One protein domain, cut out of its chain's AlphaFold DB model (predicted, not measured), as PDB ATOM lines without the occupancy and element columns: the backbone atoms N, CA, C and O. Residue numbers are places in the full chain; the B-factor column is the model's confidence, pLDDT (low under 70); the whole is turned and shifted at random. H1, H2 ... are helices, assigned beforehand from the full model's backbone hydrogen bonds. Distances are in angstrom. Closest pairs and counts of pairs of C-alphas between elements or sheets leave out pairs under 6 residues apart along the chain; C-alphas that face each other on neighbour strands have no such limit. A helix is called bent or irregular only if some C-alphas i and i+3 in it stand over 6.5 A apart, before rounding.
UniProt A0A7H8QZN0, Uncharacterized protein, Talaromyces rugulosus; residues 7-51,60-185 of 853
ATOM      1  N   ALA A   7     -20.900  48.729 -29.893       68.62
ATOM      2  CA  ALA A   7     -22.183  49.319 -29.518       68.62
ATOM      3  C   ALA A   7     -22.730  50.238 -30.622       68.62
ATOM      4  O   ALA A   7     -23.852  50.033 -31.075       68.62
ATOM      5  N   GLU A   8     -21.921  51.178 -31.124       76.56
ATOM      6  CA  GLU A   8     -22.323  52.098 -32.203       76.56
ATOM      7  C   GLU A   8     -22.750  51.345 -33.469       76.56
ATOM      8  O   GLU A   8     -23.792  51.657 -34.041       76.56
ATOM      9  N   ARG A   9     -22.023  50.283 -33.854       73.06
ATOM     10  CA  ARG A   9     -22.423  49.421 -34.981       73.06
ATOM     11  C   ARG A   9     -23.758  48.719 -34.752       73.06
ATOM     12  O   ARG A   9     -24.492  48.522 -35.710       73.06
ATOM     13  N   ILE A  10     -24.078  48.318 -33.520       69.25
ATOM     14  CA  ILE A  10     -25.391  47.731 -33.210       69.25
ATOM     15  C   ILE A  10     -26.477  48.803 -33.355       69.25
ATOM     16  O   ILE A  10     -27.493  48.527 -33.982       69.25
ATOM     17  N   THR A  11     -26.253  50.029 -32.874       75.00
ATOM     18  CA  THR A  11     -27.197  51.153 -33.029       75.00
ATOM     19  C   THR A  11     -27.442  51.513 -34.500       75.00
ATOM     20  O   THR A  11     -28.592  51.580 -34.932       75.00
ATOM     21  N   GLU A  12     -26.379  51.672 -35.292       79.12
ATOM     22  CA  GLU A  12     -26.443  51.935 -36.738       79.12
ATOM     23  C   GLU A  12     -27.146  50.781 -37.484       79.12
ATOM     24  O   GLU A  12     -28.023  50.995 -38.328       79.12
ATOM     25  N   MET A  13     -26.851  49.530 -37.107       68.31
ATOM     26  CA  MET A  13     -27.562  48.372 -37.639       68.31
ATOM     27  C   MET A  13     -29.041  48.360 -37.243       68.31
ATOM     28  O   MET A  13     -29.851  48.033 -38.104       68.31
ATOM     29  N   VAL A  14     -29.434  48.733 -36.023       72.75
ATOM     30  CA  VAL A  14     -30.854  48.818 -35.617       72.75
ATOM     31  C   VAL A  14     -31.607  49.859 -36.454       72.75
ATOM     32  O   VAL A  14     -32.690  49.561 -36.946       72.75
ATOM     33  N   GLN A  15     -31.013  51.028 -36.712       74.62
ATOM     34  CA  GLN A  15     -31.652  52.105 -37.486       74.62
ATOM     35  C   GLN A  15     -31.813  51.792 -38.989       74.62
ATOM     36  O   GLN A  15     -32.679  52.361 -39.655       74.62
ATOM     37  N   SER A  16     -31.024  50.865 -39.543       74.19
ATOM     38  CA  SER A  16     -31.140  50.465 -40.953       74.19
ATOM     39  C   SER A  16     -32.379  49.591 -41.234       74.19
ATOM     40  O   SER A  16     -32.348  48.363 -41.083       74.19
ATOM     41  N   LYS A  17     -33.475  50.203 -41.710       63.69
ATOM     42  CA  LYS A  17     -34.609  49.456 -42.289       63.69
ATOM     43  C   LYS A  17     -34.125  48.591 -43.471       63.69
ATOM     44  O   LYS A  17     -33.416  49.109 -44.342       63.69
ATOM     45  N   PRO A  18     -34.470  47.291 -43.536       58.66
ATOM     46  CA  PRO A  18     -34.139  46.466 -44.691       58.66
ATOM     47  C   PRO A  18     -34.898  46.962 -45.930       58.66
ATOM     48  O   PRO A  18     -36.074  47.300 -45.851       58.66
ATOM     49  N   LYS A  19     -34.242  46.980 -47.096       58.75
ATOM     50  CA  LYS A  19     -34.914  47.235 -48.381       58.75
ATOM     51  C   LYS A  19     -35.603  45.956 -48.865       58.75
ATOM     52  O   LYS A  19     -35.103  45.288 -49.772       58.75
ATOM     53  N   THR A  20     -36.711  45.594 -48.227       59.59
ATOM     54  CA  THR A  20     -37.610  44.540 -48.704       59.59
ATOM     55  C   THR A  20     -38.231  44.966 -50.039       59.59
ATOM     56  O   THR A  20     -38.610  46.118 -50.240       59.59
ATOM     57  N   LYS A  21     -38.281  44.040 -51.003       67.19
ATOM     58  CA  LYS A  21     -39.201  44.137 -52.143       67.19
ATOM     59  C   LYS A  21     -40.379  43.253 -51.788       67.19
ATOM     60  O   LYS A  21     -40.147  42.069 -51.557       67.19
ATOM     61  N   THR A  22     -41.589  43.799 -51.779       69.69
ATOM     62  CA  THR A  22     -42.812  43.043 -51.500       69.69
ATOM     63  C   THR A  22     -42.916  41.872 -52.478       69.69
ATOM     64  O   THR A  22     -43.081  42.057 -53.684       69.69
ATOM     65  N   THR A  23     -42.756  40.653 -51.970       81.38
ATOM     66  CA  THR A  23     -42.954  39.407 -52.716       81.38
ATOM     67  C   THR A  23     -43.972  38.587 -51.961       81.38
ATOM     68  O   THR A  23     -43.777  38.377 -50.773       81.38
ATOM     69  N   SER A  24     -45.023  38.117 -52.633       89.06
ATOM     70  CA  SER A  24     -46.091  37.375 -51.960       89.06
ATOM     71  C   SER A  24     -45.563  36.141 -51.222       89.06
ATOM     72  O   SER A  24     -44.611  35.498 -51.675       89.06
ATOM     73  N   TRP A  25     -46.223  35.774 -50.125       88.00
ATOM     74  CA  TRP A  25     -45.814  34.689 -49.227       88.00
ATOM     75  C   TRP A  25     -45.483  33.372 -49.944       88.00
ATOM     76  O   TRP A  25     -44.457  32.737 -49.686       88.00
ATOM     77  N   ASN A  26     -46.268  32.999 -50.957       87.31
ATOM     78  CA  ASN A  26     -45.998  31.813 -51.774       87.31
ATOM     79  C   ASN A  26     -44.695  31.907 -52.599       87.31
ATOM     80  O   ASN A  26     -44.064  30.881 -52.867       87.31
ATOM     81  N   GLN A  27     -44.215  33.106 -52.945       89.25
ATOM     82  CA  GLN A  27     -42.861  33.314 -53.480       89.25
ATOM     83  C   GLN A  27     -41.784  33.230 -52.388       89.25
ATOM     84  O   GLN A  27     -40.732  32.639 -52.648       89.25
ATOM     85  N   THR A  28     -42.032  33.760 -51.184       86.44
ATOM     86  CA  THR A  28     -41.132  33.635 -50.019       86.44
ATOM     87  C   THR A  28     -40.898  32.157 -49.677       86.44
ATOM     88  O   THR A  28     -39.752  31.694 -49.737       86.44
ATOM     89  N   LYS A  29     -41.965  31.369 -49.480       87.50
ATOM     90  CA  LYS A  29     -41.912  29.905 -49.278       87.50
ATOM     91  C   LYS A  29     -41.171  29.185 -50.411       87.50
ATOM     92  O   LYS A  29     -40.260  28.386 -50.172       87.50
ATOM     93  N   LYS A  30     -41.475  29.511 -51.677       89.12
ATOM     94  CA  LYS A  30     -40.809  28.925 -52.861       89.12
ATOM     95  C   LYS A  30     -39.315  29.272 -52.941       89.12
ATOM     96  O   LYS A  30     -38.535  28.464 -53.450       89.12
ATOM     97  N   ARG A  31     -38.884  30.431 -52.426       89.50
ATOM     98  CA  ARG A  31     -37.463  30.805 -52.288       89.50
ATOM     99  C   ARG A  31     -36.778  30.064 -51.137       89.50
ATOM    100  O   ARG A  31     -35.662  29.585 -51.344       89.50
ATOM    101  N   MET A  32     -37.431  29.908 -49.982       86.81
ATOM    102  CA  MET A  32     -36.889  29.142 -48.849       86.81
ATOM    103  C   MET A  32     -36.655  27.676 -49.209       86.81
ATOM    104  O   MET A  32     -35.515  27.214 -49.141       86.81
ATOM    105  N   ARG A  33     -37.679  26.975 -49.716       84.94
ATOM    106  CA  ARG A  33     -37.564  25.561 -50.126       84.94
ATOM    107  C   ARG A  33     -36.453  25.348 -51.165       84.94
ATOM    108  O   ARG A  33     -35.673  24.404 -51.055       84.94
ATOM    109  N   ARG A  34     -36.286  26.281 -52.117       89.25
ATOM    110  CA  ARG A  34     -35.160  26.279 -53.075       89.25
ATOM    111  C   ARG A  34     -33.789  26.454 -52.411       89.25
ATOM    112  O   ARG A  34     -32.835  25.833 -52.868       89.25
ATOM    113  N   LYS A  35     -33.660  27.269 -51.357       87.44
ATOM    114  CA  LYS A  35     -32.395  27.430 -50.617       87.44
ATOM    115  C   LYS A  35     -32.067  26.250 -49.709       87.44
ATOM    116  O   LYS A  35     -30.897  25.885 -49.641       87.44
ATOM    117  N   VAL A  36     -33.060  25.633 -49.070       82.81
ATOM    118  CA  VAL A  36     -32.858  24.389 -48.310       82.81
ATOM    119  C   VAL A  36     -32.414  23.266 -49.257       82.81
ATOM    120  O   VAL A  36     -31.415  22.608 -48.988       82.81
ATOM    121  N   ALA A  37     -33.055  23.122 -50.422       85.50
ATOM    122  CA  ALA A  37     -32.646  22.150 -51.440       85.50
ATOM    123  C   ALA A  37     -31.233  22.409 -52.010       85.50
ATOM    124  O   ALA A  37     -30.466  21.465 -52.184       85.50
ATOM    125  N   ASP A  38     -30.861  23.670 -52.270       87.75
ATOM    126  CA  ASP A  38     -29.507  24.062 -52.703       87.75
ATOM    127  C   ASP A  38     -28.441  23.759 -51.633       87.75
ATOM    128  O   ASP A  38     -27.353  23.287 -51.958       87.75
ATOM    129  N   ALA A  39     -28.757  23.977 -50.352       81.00
ATOM    130  CA  ALA A  39     -27.855  23.666 -49.246       81.00
ATOM    131  C   ALA A  39     -27.689  22.150 -49.035       81.00
ATOM    132  O   ALA A  39     -26.556  21.675 -48.970       81.00
ATOM    133  N   ASN A  40     -28.795  21.392 -49.030       79.88
ATOM    134  CA  ASN A  40     -28.777  19.927 -48.976       79.88
ATOM    135  C   ASN A  40     -27.961  19.349 -50.159       79.88
ATOM    136  O   ASN A  40     -27.107  18.488 -49.961       79.88
ATOM    137  N   ARG A  41     -28.160  19.860 -51.388       86.25
ATOM    138  CA  ARG A  41     -27.415  19.435 -52.596       86.25
ATOM    139  C   ARG A  41     -25.908  19.688 -52.489       86.25
ATOM    140  O   ARG A  41     -25.129  18.939 -53.065       86.25
ATOM    141  N   LYS A  42     -25.490  20.725 -51.763       87.62
ATOM    142  CA  LYS A  42     -24.074  21.057 -51.527       87.62
ATOM    143  C   LYS A  42     -23.415  20.194 -50.447       87.62
ATOM    144  O   LYS A  42     -22.309  20.511 -50.024       87.62
ATOM    145  N   GLY A  43     -24.086  19.132 -49.993       77.06
ATOM    146  CA  GLY A  43     -23.558  18.210 -48.990       77.06
ATOM    147  C   GLY A  43     -23.360  18.850 -47.619       77.06
ATOM    148  O   GLY A  43     -22.622  18.301 -46.811       77.06
ATOM    149  N   VAL A  44     -23.985  20.006 -47.353       74.06
ATOM    150  CA  VAL A  44     -23.952  20.654 -46.037       74.06
ATOM    151  C   VAL A  44     -24.858  19.842 -45.109       74.06
ATOM    152  O   VAL A  44     -26.077  19.882 -45.304       74.06
ATOM    153  N   PRO A  45     -24.320  19.112 -44.113       62.59
ATOM    154  CA  PRO A  45     -25.155  18.398 -43.165       62.59
ATOM    155  C   PRO A  45     -25.931  19.427 -42.346       62.59
ATOM    156  O   PRO A  45     -25.389  20.459 -41.950       62.59
ATOM    157  N   THR A  46     -27.205  19.155 -42.104       68.38
ATOM    158  CA  THR A  46     -28.068  19.994 -41.273       68.38
ATOM    159  C   THR A  46     -28.677  19.109 -40.202       68.38
ATOM    160  O   THR A  46     -29.167  18.017 -40.478       68.38
ATOM    161  N   GLN A  47     -28.563  19.573 -38.962       73.12
ATOM    162  CA  GLN A  47     -28.877  18.817 -37.747       73.12
ATOM    163  C   GLN A  47     -30.381  18.567 -37.549       73.12
ATOM    164  O   GLN A  47     -30.780  17.749 -36.723       73.12
ATOM    165  N   PHE A  48     -31.227  19.270 -38.304       76.50
ATOM    166  CA  PHE A  48     -32.677  19.170 -38.207       76.50
ATOM    167  C   PHE A  48     -33.236  18.099 -39.149       76.50
ATOM    168  O   PHE A  48     -32.814  17.975 -40.303       76.50
ATOM    169  N   ARG A  49     -34.257  17.366 -38.694       74.06
ATOM    170  CA  ARG A  49     -35.054  16.489 -39.567       74.06
ATOM    171  C   ARG A  49     -35.909  17.319 -40.534       74.06
ATOM    172  O   ARG A  49     -36.011  18.540 -40.407       74.06
ATOM    173  N   ASP A  50     -36.452  16.669 -41.558       71.50
ATOM    174  CA  ASP A  50     -37.371  17.310 -42.504       71.50
ATOM    175  C   ASP A  50     -38.773  17.372 -41.881       71.50
ATOM    176  O   ASP A  50     -39.483  16.367 -41.798       71.50
ATOM    177  N   LEU A  51     -39.128  18.539 -41.343       75.44
ATOM    178  CA  LEU A  51     -40.374  18.750 -40.616       75.44
ATOM    179  C   LEU A  51     -41.491  19.118 -41.587       75.44
ATOM    180  O   LEU A  51     -41.530  20.222 -42.126       75.44
ATOM    181  N   GLN A  60     -54.891  34.129 -42.730       93.81
ATOM    182  CA  GLN A  60     -54.398  34.204 -41.345       93.81
ATOM    183  C   GLN A  60     -52.862  34.334 -41.276       93.81
ATOM    184  O   GLN A  60     -52.257  34.146 -40.222       93.81
ATOM    185  N   VAL A  61     -52.208  34.646 -42.403       96.00
ATOM    186  CA  VAL A  61     -50.755  34.863 -42.456       96.00
ATOM    187  C   VAL A  61     -50.416  36.260 -41.933       96.00
ATOM    188  O   VAL A  61     -50.841  37.267 -42.496       96.00
ATOM    189  N   VAL A  62     -49.611  36.326 -40.873       96.69
ATOM    190  CA  VAL A  62     -49.159  37.584 -40.259       96.69
ATOM    191  C   VAL A  62     -47.991  38.176 -41.051       96.69
ATOM    192  O   VAL A  62     -47.010  37.484 -41.302       96.69
ATOM    193  N   ASP A  63     -48.022  39.466 -41.389       96.44
ATOM    194  CA  ASP A  63     -46.843  40.151 -41.940       96.44
ATOM    195  C   ASP A  63     -45.876  40.548 -40.803       96.44
ATOM    196  O   ASP A  63     -46.250  41.292 -39.891       96.44
ATOM    197  N   LEU A  64     -44.620  40.095 -40.855       96.19
ATOM    198  CA  LEU A  64     -43.568  40.450 -39.893       96.19
ATOM    199  C   LEU A  64     -43.309  41.964 -39.814       96.19
ATOM    200  O   LEU A  64     -42.922  42.466 -38.756       96.19
ATOM    201  N   ASP A  65     -43.519  42.712 -40.897       95.69
ATOM    202  CA  ASP A  65     -43.366  44.167 -40.906       95.69
ATOM    203  C   ASP A  65     -44.543  44.887 -40.211       95.69
ATOM    204  O   ASP A  65     -44.357  46.016 -39.757       95.69
ATOM    205  N   SER A  66     -45.689  44.216 -39.993       96.38
ATOM    206  CA  SER A  66     -46.819  44.712 -39.170       96.38
ATOM    207  C   SER A  66     -46.668  44.471 -37.653       96.38
ATOM    208  O   SER A  66     -47.437  45.005 -36.843       96.38
ATOM    209  N   LEU A  67     -45.659  43.689 -37.254       97.25
ATOM    210  CA  LEU A  67     -45.293  43.464 -35.854       97.25
ATOM    211  C   LEU A  67     -44.478  44.637 -35.281       97.25
ATOM    212  O   LEU A  67     -43.792  45.354 -36.014       97.25
ATOM    213  N   ASP A  68     -44.504  44.807 -33.955       97.12
ATOM    214  CA  ASP A  68     -43.825  45.920 -33.278       97.12
ATOM    215  C   ASP A  68     -42.298  45.809 -33.400       97.12
ATOM    216  O   ASP A  68     -41.733  44.714 -33.324       97.12
ATOM    217  N   GLU A  69     -41.600  46.936 -33.551       96.75
ATOM    218  CA  GLU A  69     -40.134  46.941 -33.530       96.75
ATOM    219  C   GLU A  69     -39.593  46.797 -32.095       96.75
ATOM    220  O   GLU A  69     -40.028  47.527 -31.200       96.75
ATOM    221  N   PRO A  70     -38.609  45.910 -31.849       96.25
ATOM    222  CA  PRO A  70     -37.972  45.796 -30.544       96.25
ATOM    223  C   PRO A  70     -37.219  47.077 -30.153       96.25
ATOM    224  O   PRO A  70     -36.521  47.664 -30.987       96.25
ATOM    225  N   PRO A  71     -37.235  47.480 -28.867       96.44
ATOM    226  CA  PRO A  71     -36.362  48.540 -28.384       96.44
ATOM    227  C   PRO A  71     -34.891  48.114 -28.500       96.44
ATOM    228  O   PRO A  71     -34.551  46.929 -28.431       96.44
ATOM    229  N   ALA A  72     -33.986  49.088 -28.627       93.75
ATOM    230  CA  ALA A  72     -32.558  48.830 -28.844       93.75
ATOM    231  C   ALA A  72     -31.910  47.950 -27.752       93.75
ATOM    232  O   ALA A  72     -30.997  47.182 -28.052       93.75
ATOM    233  N   SER A  73     -32.409  48.000 -26.513       94.06
ATOM    234  CA  SER A  73     -32.001  47.116 -25.411       94.06
ATOM    235  C   SER A  73     -32.326  45.638 -25.671       94.06
ATOM    236  O   SER A  73     -31.498  44.770 -25.404       94.06
ATOM    237  N   PHE A  74     -33.485  45.334 -26.261       94.25
ATOM    238  CA  PHE A  74     -33.882  43.967 -26.609       94.25
ATOM    239  C   PHE A  74     -33.029  43.418 -27.765       94.25
ATOM    240  O   PHE A  74     -32.573  42.273 -27.718       94.25
ATOM    241  N   TYR A  75     -32.706  44.262 -28.755       93.12
ATOM    242  CA  TYR A  75     -31.694  43.935 -29.765       93.12
ATOM    243  C   TYR A  75     -30.318  43.665 -29.130       93.12
ATOM    244  O   TYR A  75     -29.685  42.669 -29.473       93.12
ATOM    245  N   GLN A  76     -29.862  44.487 -28.179       90.00
ATOM    246  CA  GLN A  76     -28.589  44.271 -27.473       90.00
ATOM    247  C   GLN A  76     -28.560  42.975 -26.644       90.00
ATOM    248  O   GLN A  76     -27.489  42.391 -26.504       90.00
ATOM    249  N   GLN A  77     -29.704  42.497 -26.144       89.94
ATOM    250  CA  GLN A  77     -29.813  41.225 -25.424       89.94
ATOM    251  C   GLN A  77     -29.758  40.011 -26.370       89.94
ATOM    252  O   GLN A  77     -28.895  39.148 -26.222       89.94
ATOM    253  N   TYR A  78     -30.656  39.935 -27.360       89.50
ATOM    254  CA  TYR A  78     -30.847  38.712 -28.155       89.50
ATOM    255  C   TYR A  78     -29.960  38.627 -29.408       89.50
ATOM    256  O   TYR A  78     -29.559  37.531 -29.806       89.50
ATOM    257  N   TYR A  79     -29.599  39.754 -30.032       90.44
ATOM    258  CA  TYR A  79     -28.796  39.738 -31.263       90.44
ATOM    259  C   TYR A  79     -27.375  39.170 -31.051       90.44
ATOM    260  O   TYR A  79     -26.928  38.383 -31.891       90.44
ATOM    261  N   PRO A  80     -26.650  39.471 -29.947       88.50
ATOM    262  CA  PRO A  80     -25.355  38.848 -29.676       88.50
ATOM    263  C   PRO A  80     -25.435  37.355 -29.355       88.50
ATOM    264  O   PRO A  80     -24.461  36.660 -29.612       88.50
ATOM    265  N   TRP A  81     -26.555  36.847 -28.835       82.88
ATOM    266  CA  TRP A  81     -26.747  35.408 -28.619       82.88
ATOM    267  C   TRP A  81     -26.918  34.666 -29.955       82.88
ATOM    268  O   TRP A  81     -26.215  33.687 -30.203       82.88
ATOM    269  N   LEU A  82     -27.743  35.192 -30.868       86.19
ATOM    270  CA  LEU A  82     -27.922  34.621 -32.212       86.19
ATOM    271  C   LEU A  82     -26.649  34.673 -33.077       86.19
ATOM    272  O   LEU A  82     -26.425  33.776 -33.884       86.19
ATOM    273  N   MET A  83     -25.821  35.714 -32.920       85.88
ATOM    274  CA  MET A  83     -24.665  36.007 -33.790       85.88
ATOM    275  C   MET A  83     -23.291  35.810 -33.112       85.88
ATOM    276  O   MET A  83     -22.270  36.211 -33.672       85.88
ATOM    277  N   GLY A  84     -23.244  35.280 -31.886       61.91
ATOM    278  CA  GLY A  84     -22.129  35.515 -30.956       61.91
ATOM    279  C   GLY A  84     -20.790  34.881 -31.317       61.91
ATOM    280  O   GLY A  84     -19.773  35.575 -31.348       61.91
ATOM    281  N   ASN A  85     -20.796  33.570 -31.580       54.91
ATOM    282  CA  ASN A  85     -19.586  32.734 -31.560       54.91
ATOM    283  C   ASN A  85     -19.224  32.112 -32.924       54.91
ATOM    284  O   ASN A  85     -18.340  31.265 -32.999       54.91
ATOM    285  N   GLY A  86     -19.888  32.503 -34.016       59.56
ATOM    286  CA  GLY A  86     -19.591  31.970 -35.347       59.56
ATOM    287  C   GLY A  86     -20.659  32.283 -36.392       59.56
ATOM    288  O   GLY A  86     -21.544  33.106 -36.175       59.56
ATOM    289  N   LYS A  87     -20.599  31.589 -37.536       60.78
ATOM    290  CA  LYS A  87     -21.606  31.652 -38.616       60.78
ATOM    291  C   LYS A  87     -22.874  30.854 -38.253       60.78
ATOM    292  O   LYS A  87     -23.333  30.043 -39.053       60.78
ATOM    293  N   TYR A  88     -23.384  31.036 -37.035       61.53
ATOM    294  CA  TYR A  88     -24.580  30.369 -36.525       61.53
ATOM    295  C   TYR A  88     -25.831  31.266 -36.716       61.53
ATOM    296  O   TYR A  88     -25.697  32.491 -36.701       61.53
ATOM    297  N   PRO A  89     -27.029  30.691 -36.941       70.06
ATOM    298  CA  PRO A  89     -27.237  29.380 -37.560       70.06
ATOM    299  C   PRO A  89     -26.502  29.281 -38.904       70.06
ATOM    300  O   PRO A  89     -26.263  30.305 -39.561       70.06
ATOM    301  N   THR A  90     -26.149  28.064 -39.334       78.38
ATOM    302  CA  THR A  90     -25.518  27.877 -40.651       78.38
ATOM    303  C   THR A  90     -26.456  28.347 -41.768       78.38
ATOM    304  O   THR A  90     -27.647  28.599 -41.554       78.38
ATOM    305  N   MET A  91     -25.952  28.464 -43.004       75.69
ATOM    306  CA  MET A  91     -26.803  28.889 -44.119       75.69
ATOM    307  C   MET A  91     -28.041  27.998 -44.296       75.69
ATOM    308  O   MET A  91     -29.100  28.551 -44.590       75.69
ATOM    309  N   ALA A  92     -27.905  26.684 -44.078       80.50
ATOM    310  CA  ALA A  92     -28.975  25.690 -44.161       80.50
ATOM    311  C   ALA A  92     -29.914  25.760 -42.948       80.50
ATOM    312  O   ALA A  92     -31.116  25.982 -43.095       80.50
ATOM    313  N   ASP A  93     -29.337  25.645 -41.749       85.69
ATOM    314  CA  ASP A  93     -30.057  25.612 -40.473       85.69
ATOM    315  C   ASP A  93     -30.886  26.884 -40.272       85.69
ATOM    316  O   ASP A  93     -32.056  26.824 -39.909       85.69
ATOM    317  N   GLY A  94     -30.329  28.042 -40.633       89.12
ATOM    318  CA  GLY A  94     -31.023  29.326 -40.574       89.12
ATOM    319  C   GLY A  94     -32.150  29.503 -41.595       89.12
ATOM    320  O   GLY A  94     -32.870  30.486 -41.495       89.12
ATOM    321  N   TYR A  95     -32.311  28.623 -42.593       89.75
ATOM    322  CA  TYR A  95     -33.534  28.584 -43.411       89.75
ATOM    323  C   TYR A  95     -34.562  27.599 -42.849       89.75
ATOM    324  O   TYR A  95     -35.745  27.904 -42.901       89.75
ATOM    325  N   ARG A  96     -34.140  26.476 -42.249       88.69
ATOM    326  CA  ARG A  96     -35.065  25.552 -41.565       88.69
ATOM    327  C   ARG A  96     -35.684  26.174 -40.311       88.69
ATOM    328  O   ARG A  96     -36.879  26.046 -40.097       88.69
ATOM    329  N   LEU A  97     -34.897  26.923 -39.537       93.31
ATOM    330  CA  LEU A  97     -35.388  27.682 -38.384       93.31
ATOM    331  C   LEU A  97     -36.361  28.803 -38.786       93.31
ATOM    332  O   LEU A  97     -37.247  29.126 -38.004       93.31
ATOM    333  N   LEU A  98     -36.233  29.382 -39.990       93.62
ATOM    334  CA  LEU A  98     -37.247  30.307 -40.517       93.62
ATOM    335  C   LEU A  98     -38.533  29.555 -40.874       93.62
ATOM    336  O   LEU A  98     -39.585  29.888 -40.346       93.62
ATOM    337  N   ASP A  99     -38.426  28.524 -41.719       92.12
ATOM    338  CA  ASP A  99     -39.553  27.704 -42.195       92.12
ATOM    339  C   ASP A  99     -40.333  27.057 -41.029       92.12
ATOM    340  O   ASP A  99     -41.528  26.819 -41.145       92.12
ATOM    341  N   PHE A 100     -39.684  26.830 -39.880       94.62
ATOM    342  CA  PHE A 100     -40.327  26.430 -38.627       94.62
ATOM    343  C   PHE A 100     -40.945  27.613 -37.850       94.62
ATOM    344  O   PHE A 100     -42.162  27.656 -37.692       94.62
ATOM    345  N   TYR A 101     -40.146  28.572 -37.354       95.69
ATOM    346  CA  TYR A 101     -40.642  29.606 -36.421       95.69
ATOM    347  C   TYR A 101     -41.613  30.607 -37.056       95.69
ATOM    348  O   TYR A 101     -42.414  31.208 -36.342       95.69
ATOM    349  N   PHE A 102     -41.538  30.784 -38.375       96.00
ATOM    350  CA  PHE A 102     -42.379  31.691 -39.154       96.00
ATOM    351  C   PHE A 102     -43.437  30.937 -39.977       96.00
ATOM    352  O   PHE A 102     -43.918  31.447 -40.987       96.00
ATOM    353  N   TRP A 103     -43.822  29.728 -39.554       95.81
ATOM    354  CA  TRP A 103     -45.039  29.085 -40.053       95.81
ATOM    355  C   TRP A 103     -46.237  30.025 -39.839       95.81
ATOM    356  O   TRP A 103     -46.476  30.476 -38.719       95.81
ATOM    357  N   GLY A 104     -46.940  30.385 -40.915       95.81
ATOM    358  CA  GLY A 104     -48.008  31.392 -40.881       95.81
ATOM    359  C   GLY A 104     -47.556  32.850 -40.666       95.81
ATOM    360  O   GLY A 104     -48.390  33.680 -40.308       95.81
ATOM    361  N   ILE A 105     -46.273  33.195 -40.865       96.81
ATOM    362  CA  ILE A 105     -45.759  34.572 -40.713       96.81
ATOM    363  C   ILE A 105     -44.849  34.950 -41.903       96.81
ATOM    364  O   ILE A 105     -43.724  34.458 -42.002       96.81
ATOM    365  N   ASP A 106     -45.272  35.857 -42.795       95.75
ATOM    366  CA  ASP A 106     -44.404  36.309 -43.895       95.75
ATOM    367  C   ASP A 106     -43.302  37.233 -43.377       95.75
ATOM    368  O   ASP A 106     -43.538  38.290 -42.795       95.75
ATOM    369  N   HIS A 107     -42.064  36.813 -43.605       93.31
ATOM    370  CA  HIS A 107     -40.847  37.472 -43.158       93.31
ATOM    371  C   HIS A 107     -40.038  38.076 -44.326       93.31
ATOM    372  O   HIS A 107     -38.835  38.316 -44.181       93.31
ATOM    373  N   HIS A 108     -40.638  38.239 -45.515       91.12
ATOM    374  CA  HIS A 108     -40.074  38.913 -46.704       91.12
ATOM    375  C   HIS A 108     -38.695  38.406 -47.180       91.12
ATOM    376  O   HIS A 108     -37.909  39.136 -47.787       91.12
ATOM    377  N   PHE A 109     -38.390  37.129 -46.922       82.81
ATOM    378  CA  PHE A 109     -37.154  36.429 -47.314       82.81
ATOM    379  C   PHE A 109     -35.815  37.152 -46.960       82.81
ATOM    380  O   PHE A 109     -35.135  37.704 -47.833       82.81
ATOM    381  N   PRO A 110     -35.343  37.096 -45.696       82.31
ATOM    382  CA  PRO A 110     -34.061  37.666 -45.277       82.31
ATOM    383  C   PRO A 110     -32.870  36.892 -45.871       82.31
ATOM    384  O   PRO A 110     -32.567  35.763 -45.485       82.31
ATOM    385  N   GLY A 111     -32.147  37.518 -46.801       80.50
ATOM    386  CA  GLY A 111     -31.111  36.842 -47.596       80.50
ATOM    387  C   GLY A 111     -29.767  36.549 -46.904       80.50
ATOM    388  O   GLY A 111     -28.948  35.835 -47.483       80.50
ATOM    389  N   ASN A 112     -29.497  37.093 -45.710       87.75
ATOM    390  CA  ASN A 112     -28.210  36.956 -45.005       87.75
ATOM    391  C   ASN A 112     -28.382  36.750 -43.481       87.75
ATOM    392  O   ASN A 112     -29.464  36.978 -42.940       87.75
ATOM    393  N   ASN A 113     -27.322  36.314 -42.781       85.31
ATOM    394  CA  ASN A 113     -27.373  36.045 -41.332       85.31
ATOM    395  C   ASN A 113     -27.812  37.263 -40.489       85.31
ATOM    396  O   ASN A 113     -28.748  37.090 -39.714       85.31
ATOM    397  N   PRO A 114     -27.247  38.480 -40.651       89.88
ATOM    398  CA  PRO A 114     -27.738  39.678 -39.963       89.88
ATOM    399  C   PRO A 114     -29.240  39.948 -40.126       89.88
ATOM    400  O   PRO A 114     -29.926  40.200 -39.137       89.88
ATOM    401  N   SER A 115     -29.778  39.857 -41.348       90.88
ATOM    402  CA  SER A 115     -31.214  40.023 -41.601       90.88
ATOM    403  C   SER A 115     -32.037  38.926 -40.924       90.88
ATOM    404  O   SER A 115     -33.058  39.233 -40.324       90.88
ATOM    405  N   ARG A 116     -31.577  37.668 -40.946       91.25
ATOM    406  CA  ARG A 116     -32.251  36.565 -40.240       91.25
ATOM    407  C   ARG A 116     -32.272  36.776 -38.733       91.25
ATOM    408  O   ARG A 116     -33.326  36.645 -38.123       91.25
ATOM    409  N   ALA A 117     -31.145  37.169 -38.145       92.00
ATOM    410  CA  ALA A 117     -31.070  37.495 -36.727       92.00
ATOM    411  C   ALA A 117     -32.008  38.660 -36.359       92.00
ATOM    412  O   ALA A 117     -32.700  38.562 -35.351       92.00
ATOM    413  N   LYS A 118     -32.123  39.708 -37.194       92.75
ATOM    414  CA  LYS A 118     -33.145  40.755 -37.006       92.75
ATOM    415  C   LYS A 118     -34.569  40.185 -36.999       92.75
ATOM    416  O   LYS A 118     -35.310  40.484 -36.068       92.75
ATOM    417  N   CYS A 119     -34.935  39.351 -37.978       95.19
ATOM    418  CA  CYS A 119     -36.265  38.732 -38.038       95.19
ATOM    419  C   CYS A 119     -36.576  37.933 -36.763       95.19
ATOM    420  O   CYS A 119     -37.626  38.148 -36.163       95.19
ATOM    421  N   PHE A 120     -35.656  37.073 -36.308       95.94
ATOM    422  CA  PHE A 120     -35.832  36.310 -35.066       95.94
ATOM    423  C   PHE A 120     -35.990  37.221 -33.838       95.94
ATOM    424  O   PHE A 120     -36.906  37.010 -33.052       95.94
ATOM    425  N   VAL A 121     -35.175  38.273 -33.687       95.75
ATOM    426  CA  VAL A 121     -35.323  39.227 -32.568       95.75
ATOM    427  C   VAL A 121     -36.670  39.962 -32.621       95.75
ATOM    428  O   VAL A 121     -37.304  40.125 -31.577       95.75
ATOM    429  N   LYS A 122     -37.146  40.356 -33.811       97.44
ATOM    430  CA  LYS A 122     -38.472  40.971 -33.983       97.44
ATOM    431  C   LYS A 122     -39.601  40.006 -33.618       97.44
ATOM    432  O   LYS A 122     -40.505  40.396 -32.880       97.44
ATOM    433  N   LEU A 123     -39.516  38.741 -34.035       97.56
ATOM    434  CA  LEU A 123     -40.463  37.703 -33.625       97.56
ATOM    435  C   LEU A 123     -40.452  37.512 -32.098       97.56
ATOM    436  O   LEU A 123     -41.492  37.666 -31.464       97.56
ATOM    437  N   PHE A 124     -39.287  37.282 -31.481       97.19
ATOM    438  CA  PHE A 124     -39.179  37.053 -30.033       97.19
ATOM    439  C   PHE A 124     -39.683  38.234 -29.195       97.19
ATOM    440  O   PHE A 124     -40.253  38.022 -28.127       97.19
ATOM    441  N   TYR A 125     -39.524  39.475 -29.667       97.81
ATOM    442  CA  TYR A 125     -40.089  40.647 -28.996       97.81
ATOM    443  C   TYR A 125     -41.624  40.652 -29.005       97.81
ATOM    444  O   TYR A 125     -42.241  41.071 -28.023       97.81
ATOM    445  N   ASN A 126     -42.239  40.185 -30.095       98.12
ATOM    446  CA  ASN A 126     -43.690  40.129 -30.272       98.12
ATOM    447  C   ASN A 126     -44.329  38.853 -29.711       98.12
ATOM    448  O   ASN A 126     -45.524  38.868 -29.430       98.12
ATOM    449  N   MET A 127     -43.542  37.802 -29.466       97.25
ATOM    450  CA  MET A 127     -43.977  36.623 -28.717       97.25
ATOM    451  C   MET A 127     -44.353  36.959 -27.269       97.25
ATOM    452  O   MET A 127     -43.760  37.852 -26.646       97.25
ATOM    453  N   ASP A 128     -45.299  36.204 -26.715       95.25
ATOM    454  CA  ASP A 128     -45.561  36.151 -25.277       95.25
ATOM    455  C   ASP A 128     -44.289  35.684 -24.529       95.25
ATOM    456  O   ASP A 128     -43.628  34.745 -24.991       95.25
ATOM    457  N   PRO A 129     -43.911  36.312 -23.394       93.88
ATOM    458  CA  PRO A 129     -42.776  35.884 -22.578       93.88
ATOM    459  C   PRO A 129     -42.683  34.373 -22.324       93.88
ATOM    460  O   PRO A 129     -41.572  33.847 -22.378       93.88
ATOM    461  N   LYS A 130     -43.807  33.671 -22.107       90.75
ATOM    462  CA  LYS A 130     -43.829  32.231 -21.778       90.75
ATOM    463  C   LYS A 130     -43.394  31.318 -22.934       90.75
ATOM    464  O   LYS A 130     -43.017  30.175 -22.696       90.75
ATOM    465  N   TYR A 131     -43.416  31.810 -24.176       93.00
ATOM    466  CA  TYR A 131     -43.087  31.028 -25.376       93.00
ATOM    467  C   TYR A 131     -41.720  31.362 -25.988       93.00
ATOM    468  O   TYR A 131     -41.252  30.643 -26.875       93.00
ATOM    469  N   ARG A 132     -41.045  32.425 -25.536       94.44
ATOM    470  CA  ARG A 132     -39.737  32.833 -26.080       94.44
ATOM    471  C   ARG A 132     -38.677  31.740 -25.857       94.44
ATOM    472  O   ARG A 132     -38.654  31.129 -24.788       94.44
ATOM    473  N   PRO A 133     -37.787  31.461 -26.825       93.56
ATOM    474  CA  PRO A 133     -36.594  30.661 -26.562       93.56
ATOM    475  C   PRO A 133     -35.648  31.426 -25.628       93.56
ATOM    476  O   PRO A 133     -35.262  32.556 -25.930       93.56
ATOM    477  N   THR A 134     -35.276  30.821 -24.501       88.62
ATOM    478  CA  THR A 134     -34.340  31.410 -23.526       88.62
ATOM    479  C   THR A 134     -32.916  30.871 -23.682       88.62
ATOM    480  O   THR A 134     -31.948  31.555 -23.352       88.62
ATOM    481  N   THR A 135     -32.773  29.667 -24.244       85.50
ATOM    482  CA  THR A 135     -31.490  28.992 -24.480       85.50
ATOM    483  C   THR A 135     -31.289  28.635 -25.956       85.50
ATOM    484  O   THR A 135     -32.240  28.542 -26.732       85.50
ATOM    485  N   LYS A 136     -30.032  28.386 -26.364       85.50
ATOM    486  CA  LYS A 136     -29.723  27.902 -27.727       85.50
ATOM    487  C   LYS A 136     -30.421  26.565 -28.018       85.50
ATOM    488  O   LYS A 136     -30.970  26.412 -29.100       85.50
ATOM    489  N   TYR A 137     -30.455  25.658 -27.039       81.25
ATOM    490  CA  TYR A 137     -31.127  24.361 -27.152       81.25
ATOM    491  C   TYR A 137     -32.630  24.523 -27.424       81.25
ATOM    492  O   TYR A 137     -33.147  23.941 -28.366       81.25
ATOM    493  N   GLU A 138     -33.321  25.388 -26.674       86.00
ATOM    494  CA  GLU A 138     -34.736  25.705 -26.924       86.00
ATOM    495  C   GLU A 138     -34.998  26.326 -28.298       86.00
ATOM    496  O   GLU A 138     -36.086  26.154 -28.838       86.00
ATOM    497  N   PHE A 139     -34.030  27.059 -28.851       92.81
ATOM    498  CA  PHE A 139     -34.113  27.610 -30.205       92.81
ATOM    499  C   PHE A 139     -33.814  26.567 -31.298       92.81
ATOM    500  O   PHE A 139     -34.134  26.779 -32.462       92.81
ATOM    501  N   GLU A 140     -33.203  25.437 -30.942       89.75
ATOM    502  CA  GLU A 140     -32.923  24.313 -31.842       89.75
ATOM    503  C   GLU A 140     -33.950  23.173 -31.712       89.75
ATOM    504  O   GLU A 140     -34.016  22.318 -32.595       89.75
ATOM    505  N   ASP A 141     -34.787  23.163 -30.669       87.00
ATOM    506  CA  ASP A 141     -35.810  22.135 -30.439       87.00
ATOM    507  C   ASP A 141     -37.086  22.349 -31.277       87.00
ATOM    508  O   ASP A 141     -38.203  22.522 -30.786       87.00
ATOM    509  N   VAL A 142     -36.891  22.291 -32.591       90.88
ATOM    510  CA  VAL A 142     -37.938  22.328 -33.622       90.88
ATOM    511  C   VAL A 142     -38.841  21.080 -33.629       90.88
ATOM    512  O   VAL A 142     -39.781  21.011 -34.416       90.88
ATOM    513  N   ASN A 143     -38.554  20.070 -32.796       82.25
ATOM    514  CA  ASN A 143     -39.335  18.829 -32.729       82.25
ATOM    515  C   ASN A 143     -40.378  18.852 -31.601       82.25
ATOM    516  O   ASN A 143     -41.434  18.243 -31.760       82.25
ATOM    517  N   ARG A 144     -40.076  19.510 -30.469       83.25
ATOM    518  CA  ARG A 144     -40.976  19.591 -29.305       83.25
ATOM    519  C   ARG A 144     -41.682  20.934 -29.142       83.25
ATOM    520  O   ARG A 144     -42.659  20.997 -28.403       83.25
ATOM    521  N   ARG A 145     -41.183  22.010 -29.761       90.25
ATOM    522  CA  ARG A 145     -41.834  23.325 -29.688       90.25
ATOM    523  C   ARG A 145     -42.934  23.494 -30.736       90.25
ATOM    524  O   ARG A 145     -42.845  23.000 -31.856       90.25
ATOM    525  N   ASP A 146     -43.917  24.297 -30.351       93.44
ATOM    526  CA  ASP A 146     -44.923  24.885 -31.232       93.44
ATOM    527  C   ASP A 146     -44.340  26.078 -32.019       93.44
ATOM    528  O   ASP A 146     -43.254  26.580 -31.702       93.44
ATOM    529  N   ALA A 147     -45.070  26.565 -33.025       95.38
ATOM    530  CA  ALA A 147     -44.724  27.758 -33.800       95.38
ATOM    531  C   ALA A 147     -45.974  28.477 -34.346       95.38
ATOM    532  O   ALA A 147     -47.074  27.925 -34.336       95.38
ATOM    533  N   GLY A 148     -45.782  29.694 -34.866       95.31
ATOM    534  CA  GLY A 148     -46.813  30.469 -35.562       95.31
ATOM    535  C   GLY A 148     -47.566  31.505 -34.716       95.31
ATOM    536  O   GLY A 148     -47.152  31.801 -33.588       95.31
ATOM    537  N   PRO A 149     -48.650  32.093 -35.272       96.38
ATOM    538  CA  PRO A 149     -49.347  33.253 -34.710       96.38
ATOM    539  C   PRO A 149     -49.738  33.125 -33.234       96.38
ATOM    540  O   PRO A 149     -49.525  34.072 -32.482       96.38
ATOM    541  N   ARG A 150     -50.197  31.948 -32.777       94.56
ATOM    542  CA  ARG A 150     -50.529  31.651 -31.365       94.56
ATOM    543  C   ARG A 150     -49.493  32.121 -30.347       94.56
ATOM    544  O   ARG A 150     -49.844  32.442 -29.215       94.56
ATOM    545  N   LEU A 151     -48.212  32.108 -30.718       95.81
ATOM    546  CA  LEU A 151     -47.128  32.425 -29.792       95.81
ATOM    547  C   LEU A 151     -46.902  33.934 -29.615       95.81
ATOM    548  O   LEU A 151     -46.115  34.325 -28.750       95.81
ATOM    549  N   LEU A 152     -47.562  34.774 -30.417       96.44
ATOM    550  CA  LEU A 152     -47.582  36.231 -30.289       96.44
ATOM    551  C   LEU A 152     -48.385  36.671 -29.051       96.44
ATOM    552  O   LEU A 152     -49.252  35.955 -28.555       96.44
ATOM    553  N   LYS A 153     -48.107  37.874 -28.536       96.44
ATOM    554  CA  LYS A 153     -48.911  38.479 -27.458       96.44
ATOM    555  C   LYS A 153     -50.371  38.624 -27.910       96.44
ATOM    556  O   LYS A 153     -50.619  39.093 -29.018       96.44
ATOM    557  N   ARG A 154     -51.319  38.385 -26.999       93.81
ATOM    558  CA  ARG A 154     -52.766  38.596 -27.199       93.81
ATOM    559  C   ARG A 154     -53.104  39.917 -27.918       93.81
ATOM    560  O   ARG A 154     -53.646  39.886 -29.016       93.81
ATOM    561  N   GLY A 155     -52.651  41.054 -27.381       94.25
ATOM    562  CA  GLY A 155     -52.900  42.382 -27.968       94.25
ATOM    563  C   GLY A 155     -52.205  42.673 -29.311       94.25
ATOM    564  O   GLY A 155     -52.456  43.714 -29.910       94.25
ATOM    565  N   VAL A 156     -51.329  41.786 -29.802       96.12
ATOM    566  CA  VAL A 156     -50.803  41.837 -31.180       96.12
ATOM    567  C   VAL A 156     -51.751  41.100 -32.127       96.12
ATOM    568  O   VAL A 156     -52.049  41.617 -33.198       96.12
ATOM    569  N   LEU A 157     -52.271  39.938 -31.719       94.81
ATOM    570  CA  LEU A 157     -53.255  39.164 -32.485       94.81
ATOM    571  C   LEU A 157     -54.582  39.920 -32.631       94.81
ATOM    572  O   LEU A 157     -55.069  40.096 -33.746       94.81
ATOM    573  N   GLU A 158     -55.105  40.460 -31.527       93.81
ATOM    574  CA  GLU A 158     -56.331  41.275 -31.500       93.81
ATOM    575  C   GLU A 158     -56.212  42.518 -32.398       93.81
ATOM    576  O   GLU A 158     -57.130  42.832 -33.151       93.81
ATOM    577  N   ARG A 159     -55.052  43.191 -32.386       96.25
ATOM    578  CA  ARG A 159     -54.772  44.370 -33.226       96.25
ATOM    579  C   ARG A 159     -54.718  44.052 -34.723       96.25
ATOM    580  O   ARG A 159     -54.986  44.934 -35.536       96.25
ATOM    581  N   LEU A 160     -54.319  42.835 -35.086       95.88
ATOM    582  CA  LEU A 160     -54.186  42.395 -36.476       95.88
ATOM    583  C   LEU A 160     -55.428  41.649 -36.990       95.88
ATOM    584  O   LEU A 160     -55.528  41.422 -38.192       95.88
ATOM    585  N   GLY A 161     -56.362  41.270 -36.111       94.44
ATOM    586  CA  GLY A 161     -57.530  40.458 -36.465       94.44
ATOM    587  C   GLY A 161     -57.187  39.012 -36.848       94.44
ATOM    588  O   GLY A 161     -57.940  38.388 -37.592       94.44
ATOM    589  N   VAL A 162     -56.046  38.490 -36.379       94.38
ATOM    590  CA  VAL A 162     -55.532  37.157 -36.744       94.38
ATOM    591  C   VAL A 162     -55.670  36.192 -35.572       94.38
ATOM    592  O   VAL A 162     -55.319  36.526 -34.441       94.38
ATOM    593  N   ALA A 163     -56.167  34.990 -35.848       92.75
ATOM    594  CA  ALA A 163     -56.438  33.966 -34.854       92.75
ATOM    595  C   ALA A 163     -55.162  33.377 -34.212       92.75
ATOM    596  O   ALA A 163     -54.098  33.340 -34.841       92.75
ATOM    597  N   PRO A 164     -55.255  32.860 -32.970       93.38
ATOM    598  CA  PRO A 164     -54.157  32.221 -32.241       93.38
ATOM    599  C   PRO A 164     -53.849  30.803 -32.766       93.38
ATOM    600  O   PRO A 164     -53.778  29.838 -32.003       93.38
ATOM    601  N   ILE A 165     -53.651  30.673 -34.078       93.00
ATOM    602  CA  ILE A 165     -53.413  29.402 -34.772       93.00
ATOM    603  C   ILE A 165     -51.976  28.929 -34.528       93.00
ATOM    604  O   ILE A 165     -51.029  29.724 -34.512       93.00
ATOM    605  N   SER A 166     -51.815  27.620 -34.347       92.38
ATOM    606  CA  SER A 166     -50.557  26.969 -33.989       92.38
ATOM    607  C   SER A 166     -50.128  25.927 -35.013       92.38
ATOM    608  O   SER A 166     -50.947  25.285 -35.665       92.38
ATOM    609  N   ARG A 167     -48.821  25.675 -35.091       93.31
ATOM    610  CA  ARG A 167     -48.251  24.600 -35.911       93.31
ATOM    611  C   ARG A 167     -48.691  23.194 -35.448       93.31
ATOM    612  O   ARG A 167     -48.620  22.246 -36.229       93.31
ATOM    613  N   HIS A 168     -49.130  23.044 -34.198       89.62
ATOM    614  CA  HIS A 168     -49.737  21.823 -33.642       89.62
ATOM    615  C   HIS A 168     -51.275  21.827 -33.644       89.62
ATOM    616  O   HIS A 168     -51.871  20.751 -33.578       89.62
ATOM    617  N   TYR A 169     -51.904  22.999 -33.748       89.62
ATOM    618  CA  TYR A 169     -53.351  23.187 -33.874       89.62
ATOM    619  C   TYR A 169     -53.624  24.170 -35.038       89.62
ATOM    620  O   TYR A 169     -53.837  25.361 -34.786       89.62
ATOM    621  N   PRO A 170     -53.543  23.708 -36.307       92.12
ATOM    622  CA  PRO A 170     -53.615  24.562 -37.503       92.12
ATOM    623  C   PRO A 170     -55.048  24.939 -37.915       92.12
ATOM    624  O   PRO A 170     -55.255  25.649 -38.901       92.12
ATOM    625  N   GLU A 171     -56.035  24.433 -37.182       90.12
ATOM    626  CA  GLU A 171     -57.451  24.754 -37.328       90.12
ATOM    627  C   GLU A 171     -57.741  26.161 -36.780       90.12
ATOM    628  O   GLU A 171     -57.142  26.606 -35.794       90.12
ATOM    629  N   ILE A 172     -58.647  26.871 -37.458       89.88
ATOM    630  CA  ILE A 172     -59.125  28.192 -37.039       89.88
ATOM    631  C   ILE A 172     -60.147  27.970 -35.911       89.88
ATOM    632  O   ILE A 172     -61.067  27.174 -36.112       89.88
ATOM    633  N   PRO A 173     -60.033  28.643 -34.752       84.44
ATOM    634  CA  PRO A 173     -61.039  28.543 -33.703       84.44
ATOM    635  C   PRO A 173     -62.332  29.216 -34.170       84.44
ATOM    636  O   PRO A 173     -62.289  30.288 -34.781       84.44
ATOM    637  N   GLU A 174     -63.486  28.626 -33.859       82.56
ATOM    638  CA  GLU A 174     -64.760  29.300 -34.119       82.56
ATOM    639  C   GLU A 174     -64.912  30.565 -33.242       82.56
ATOM    640  O   GLU A 174     -64.326  30.638 -32.155       82.56
ATOM    641  N   PRO A 175     -65.664  31.591 -33.687       78.06
ATOM    642  CA  PRO A 175     -65.769  32.855 -32.958       78.06
ATOM    643  C   PRO A 175     -66.438  32.689 -31.584       78.06
ATOM    644  O   PRO A 175     -67.642  32.460 -31.493       78.06
ATOM    645  N   GLY A 176     -65.661  32.844 -30.510       77.62
ATOM    646  CA  GLY A 176     -66.126  32.707 -29.128       77.62
ATOM    647  C   GLY A 176     -65.031  32.162 -28.213       77.62
ATOM    648  O   GLY A 176     -63.841  32.380 -28.458       77.62
ATOM    649  N   ASP A 177     -65.433  31.412 -27.184       64.69
ATOM    650  CA  ASP A 177     -64.544  30.865 -26.146       64.69
ATOM    651  C   ASP A 177     -63.382  30.026 -26.704       64.69
ATOM    652  O   ASP A 177     -62.314  29.973 -26.096       64.69
ATOM    653  N   ALA A 178     -63.544  29.424 -27.889       63.41
ATOM    654  CA  ALA A 178     -62.498  28.667 -28.579       63.41
ATOM    655  C   ALA A 178     -61.212  29.490 -28.821       63.41
ATOM    656  O   ALA A 178     -60.114  28.936 -28.790       63.41
ATOM    657  N   TRP A 179     -61.316  30.815 -28.987       76.81
ATOM    658  CA  TRP A 179     -60.163  31.716 -29.106       76.81
ATOM    659  C   TRP A 179     -59.303  31.721 -27.836       76.81
ATOM    660  O   TRP A 179     -58.076  31.598 -27.883       76.81
ATOM    661  N   GLU A 180     -59.953  31.852 -26.679       76.88
ATOM    662  CA  GLU A 180     -59.278  31.883 -25.386       76.88
ATOM    663  C   GLU A 180     -58.833  30.474 -24.976       76.88
ATOM    664  O   GLU A 180     -57.710  30.305 -24.506       76.88
ATOM    665  N   GLN A 181     -59.625  29.444 -25.293       75.94
ATOM    666  CA  GLN A 181     -59.220  28.044 -25.164       75.94
ATOM    667  C   GLN A 181     -57.978  27.716 -26.005       75.94
ATOM    668  O   GLN A 181     -57.107  27.022 -25.501       75.94
ATOM    669  N   GLN A 182     -57.809  28.228 -27.229       75.19
ATOM    670  CA  GLN A 182     -56.597  27.955 -28.018       75.19
ATOM    671  C   GLN A 182     -55.373  28.729 -27.484       75.19
ATOM    672  O   GLN A 182     -54.260  28.196 -27.501       75.19
ATOM    673  N   LEU A 183     -55.555  29.933 -26.920       75.94
ATOM    674  CA  LEU A 183     -54.505  30.685 -26.202       75.94
ATOM    675  C   LEU A 183     -54.098  30.064 -24.848       75.94
ATOM    676  O   LEU A 183     -52.939  30.200 -24.438       75.94
ATOM    677  N   LEU A 184     -55.041  29.423 -24.149       75.25
ATOM    678  CA  LEU A 184     -54.856  28.808 -22.827       75.25
ATOM    679  C   LEU A 184     -54.540  27.311 -22.875       75.25
ATOM    680  O   LEU A 184     -53.938  26.798 -21.932       75.25
ATOM    681  N   ALA A 185     -54.910  26.618 -23.955       72.06
ATOM    682  CA  ALA A 185     -54.566  25.222 -24.178       72.06
ATOM    683  C   ALA A 185     -53.053  25.034 -24.007       72.06
ATOM    684  O   ALA A 185     -52.276  25.952 -24.315       72.06
TER     685      ALA A 185
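What this domain is: This is residues 7 to 51 and 60 to 185 of the 853 residues of an uncharacterized protein of Talaromyces rugulosus (UniProt A0A7H8QZN0). Two helices, H4 and H5, run the same way near the middle of a compact body rich in loops, with H2 packed on H4 and H3 packed on H5, and H1 across the first part of H3. The small helices H7 and H8 lie at the other end of the longest axis, joined by a long loop. The printed part has 171 residues with eight named helices, H1 to H8 in order, and no named strand; the class is all helix, with 81 residues, under half, in named elements. A short parallel pairing ties residues 62 to 63 to residues 105 to 106. The whole is compact and rounded, with a radius of gyration of the C-alphas of 16.1 A and spans of 46 by 39 by 33 A.

Where its parts are: H1, residues 7 to 15, begins at C-alpha 7 (-22.183, 49.319, -29.518). H2, residues 25 to 41, is the longest helix at 24.1 A. H3, residues 72 to 83, spans 15.8 A and is irregular, but only just: C-alphas 77 and 80 are 6.6 A apart. H4 holds residues 93 to 101. H5, residues 113 to 126, spans 20.1 A from C-alpha 113 (-27.373, 36.045, -41.332). H6 holds residues 136 to 140 and H7 residues 154 to 160. H8, residues 177 to 184, ends at C-alpha 184 (-54.856, 28.808, -22.827).

How they stand to each other: H1 touches H3 at residues 72 to 76 alone, about perpendicular at 77 degrees; the closest C-alphas, of Val 14 and Ala 72, are 7.0 A apart. With residues 29 to 36 alone, H2 touches H4, opposite ways at a shallow tilt of 34.6 degrees, only just short of steep; the closest C-alphas, of Met 32 and Tyr 95, are 6.4 A apart. H3 touches H5 at a steep tilt of 50 degrees, opposite ways, with the C-alphas of Leu 82 and Ala 117 closest at 6.2 A. H4 and H5 are close but not clearly touching, with the C-alphas of Gly 94 and Arg 116 closest at 7.4 A. H6, H7 and H8 touch no helix. Every O i to N i+4 pair is within hydrogen-bond range in H1, H2, H5, H6 and H8; the counts are 6 of 8 in H3, 4 of 5 in H4 and 2 of 3 in H7.

The domain as a whole: The two C-alphas farthest apart, of Gly 43 and Gly 176, are 49.2 A apart. Residues 52 to 59 are not printed, and C-alphas 51 and 60 across the cut are 20.9 A apart. The links from H4 to H5, H6 to H7 and H7 to H8 are long. The mean pLDDT of the printed part is 85.8; 18 residues are under 70, among them residues 17 to 22 and 84 to 88.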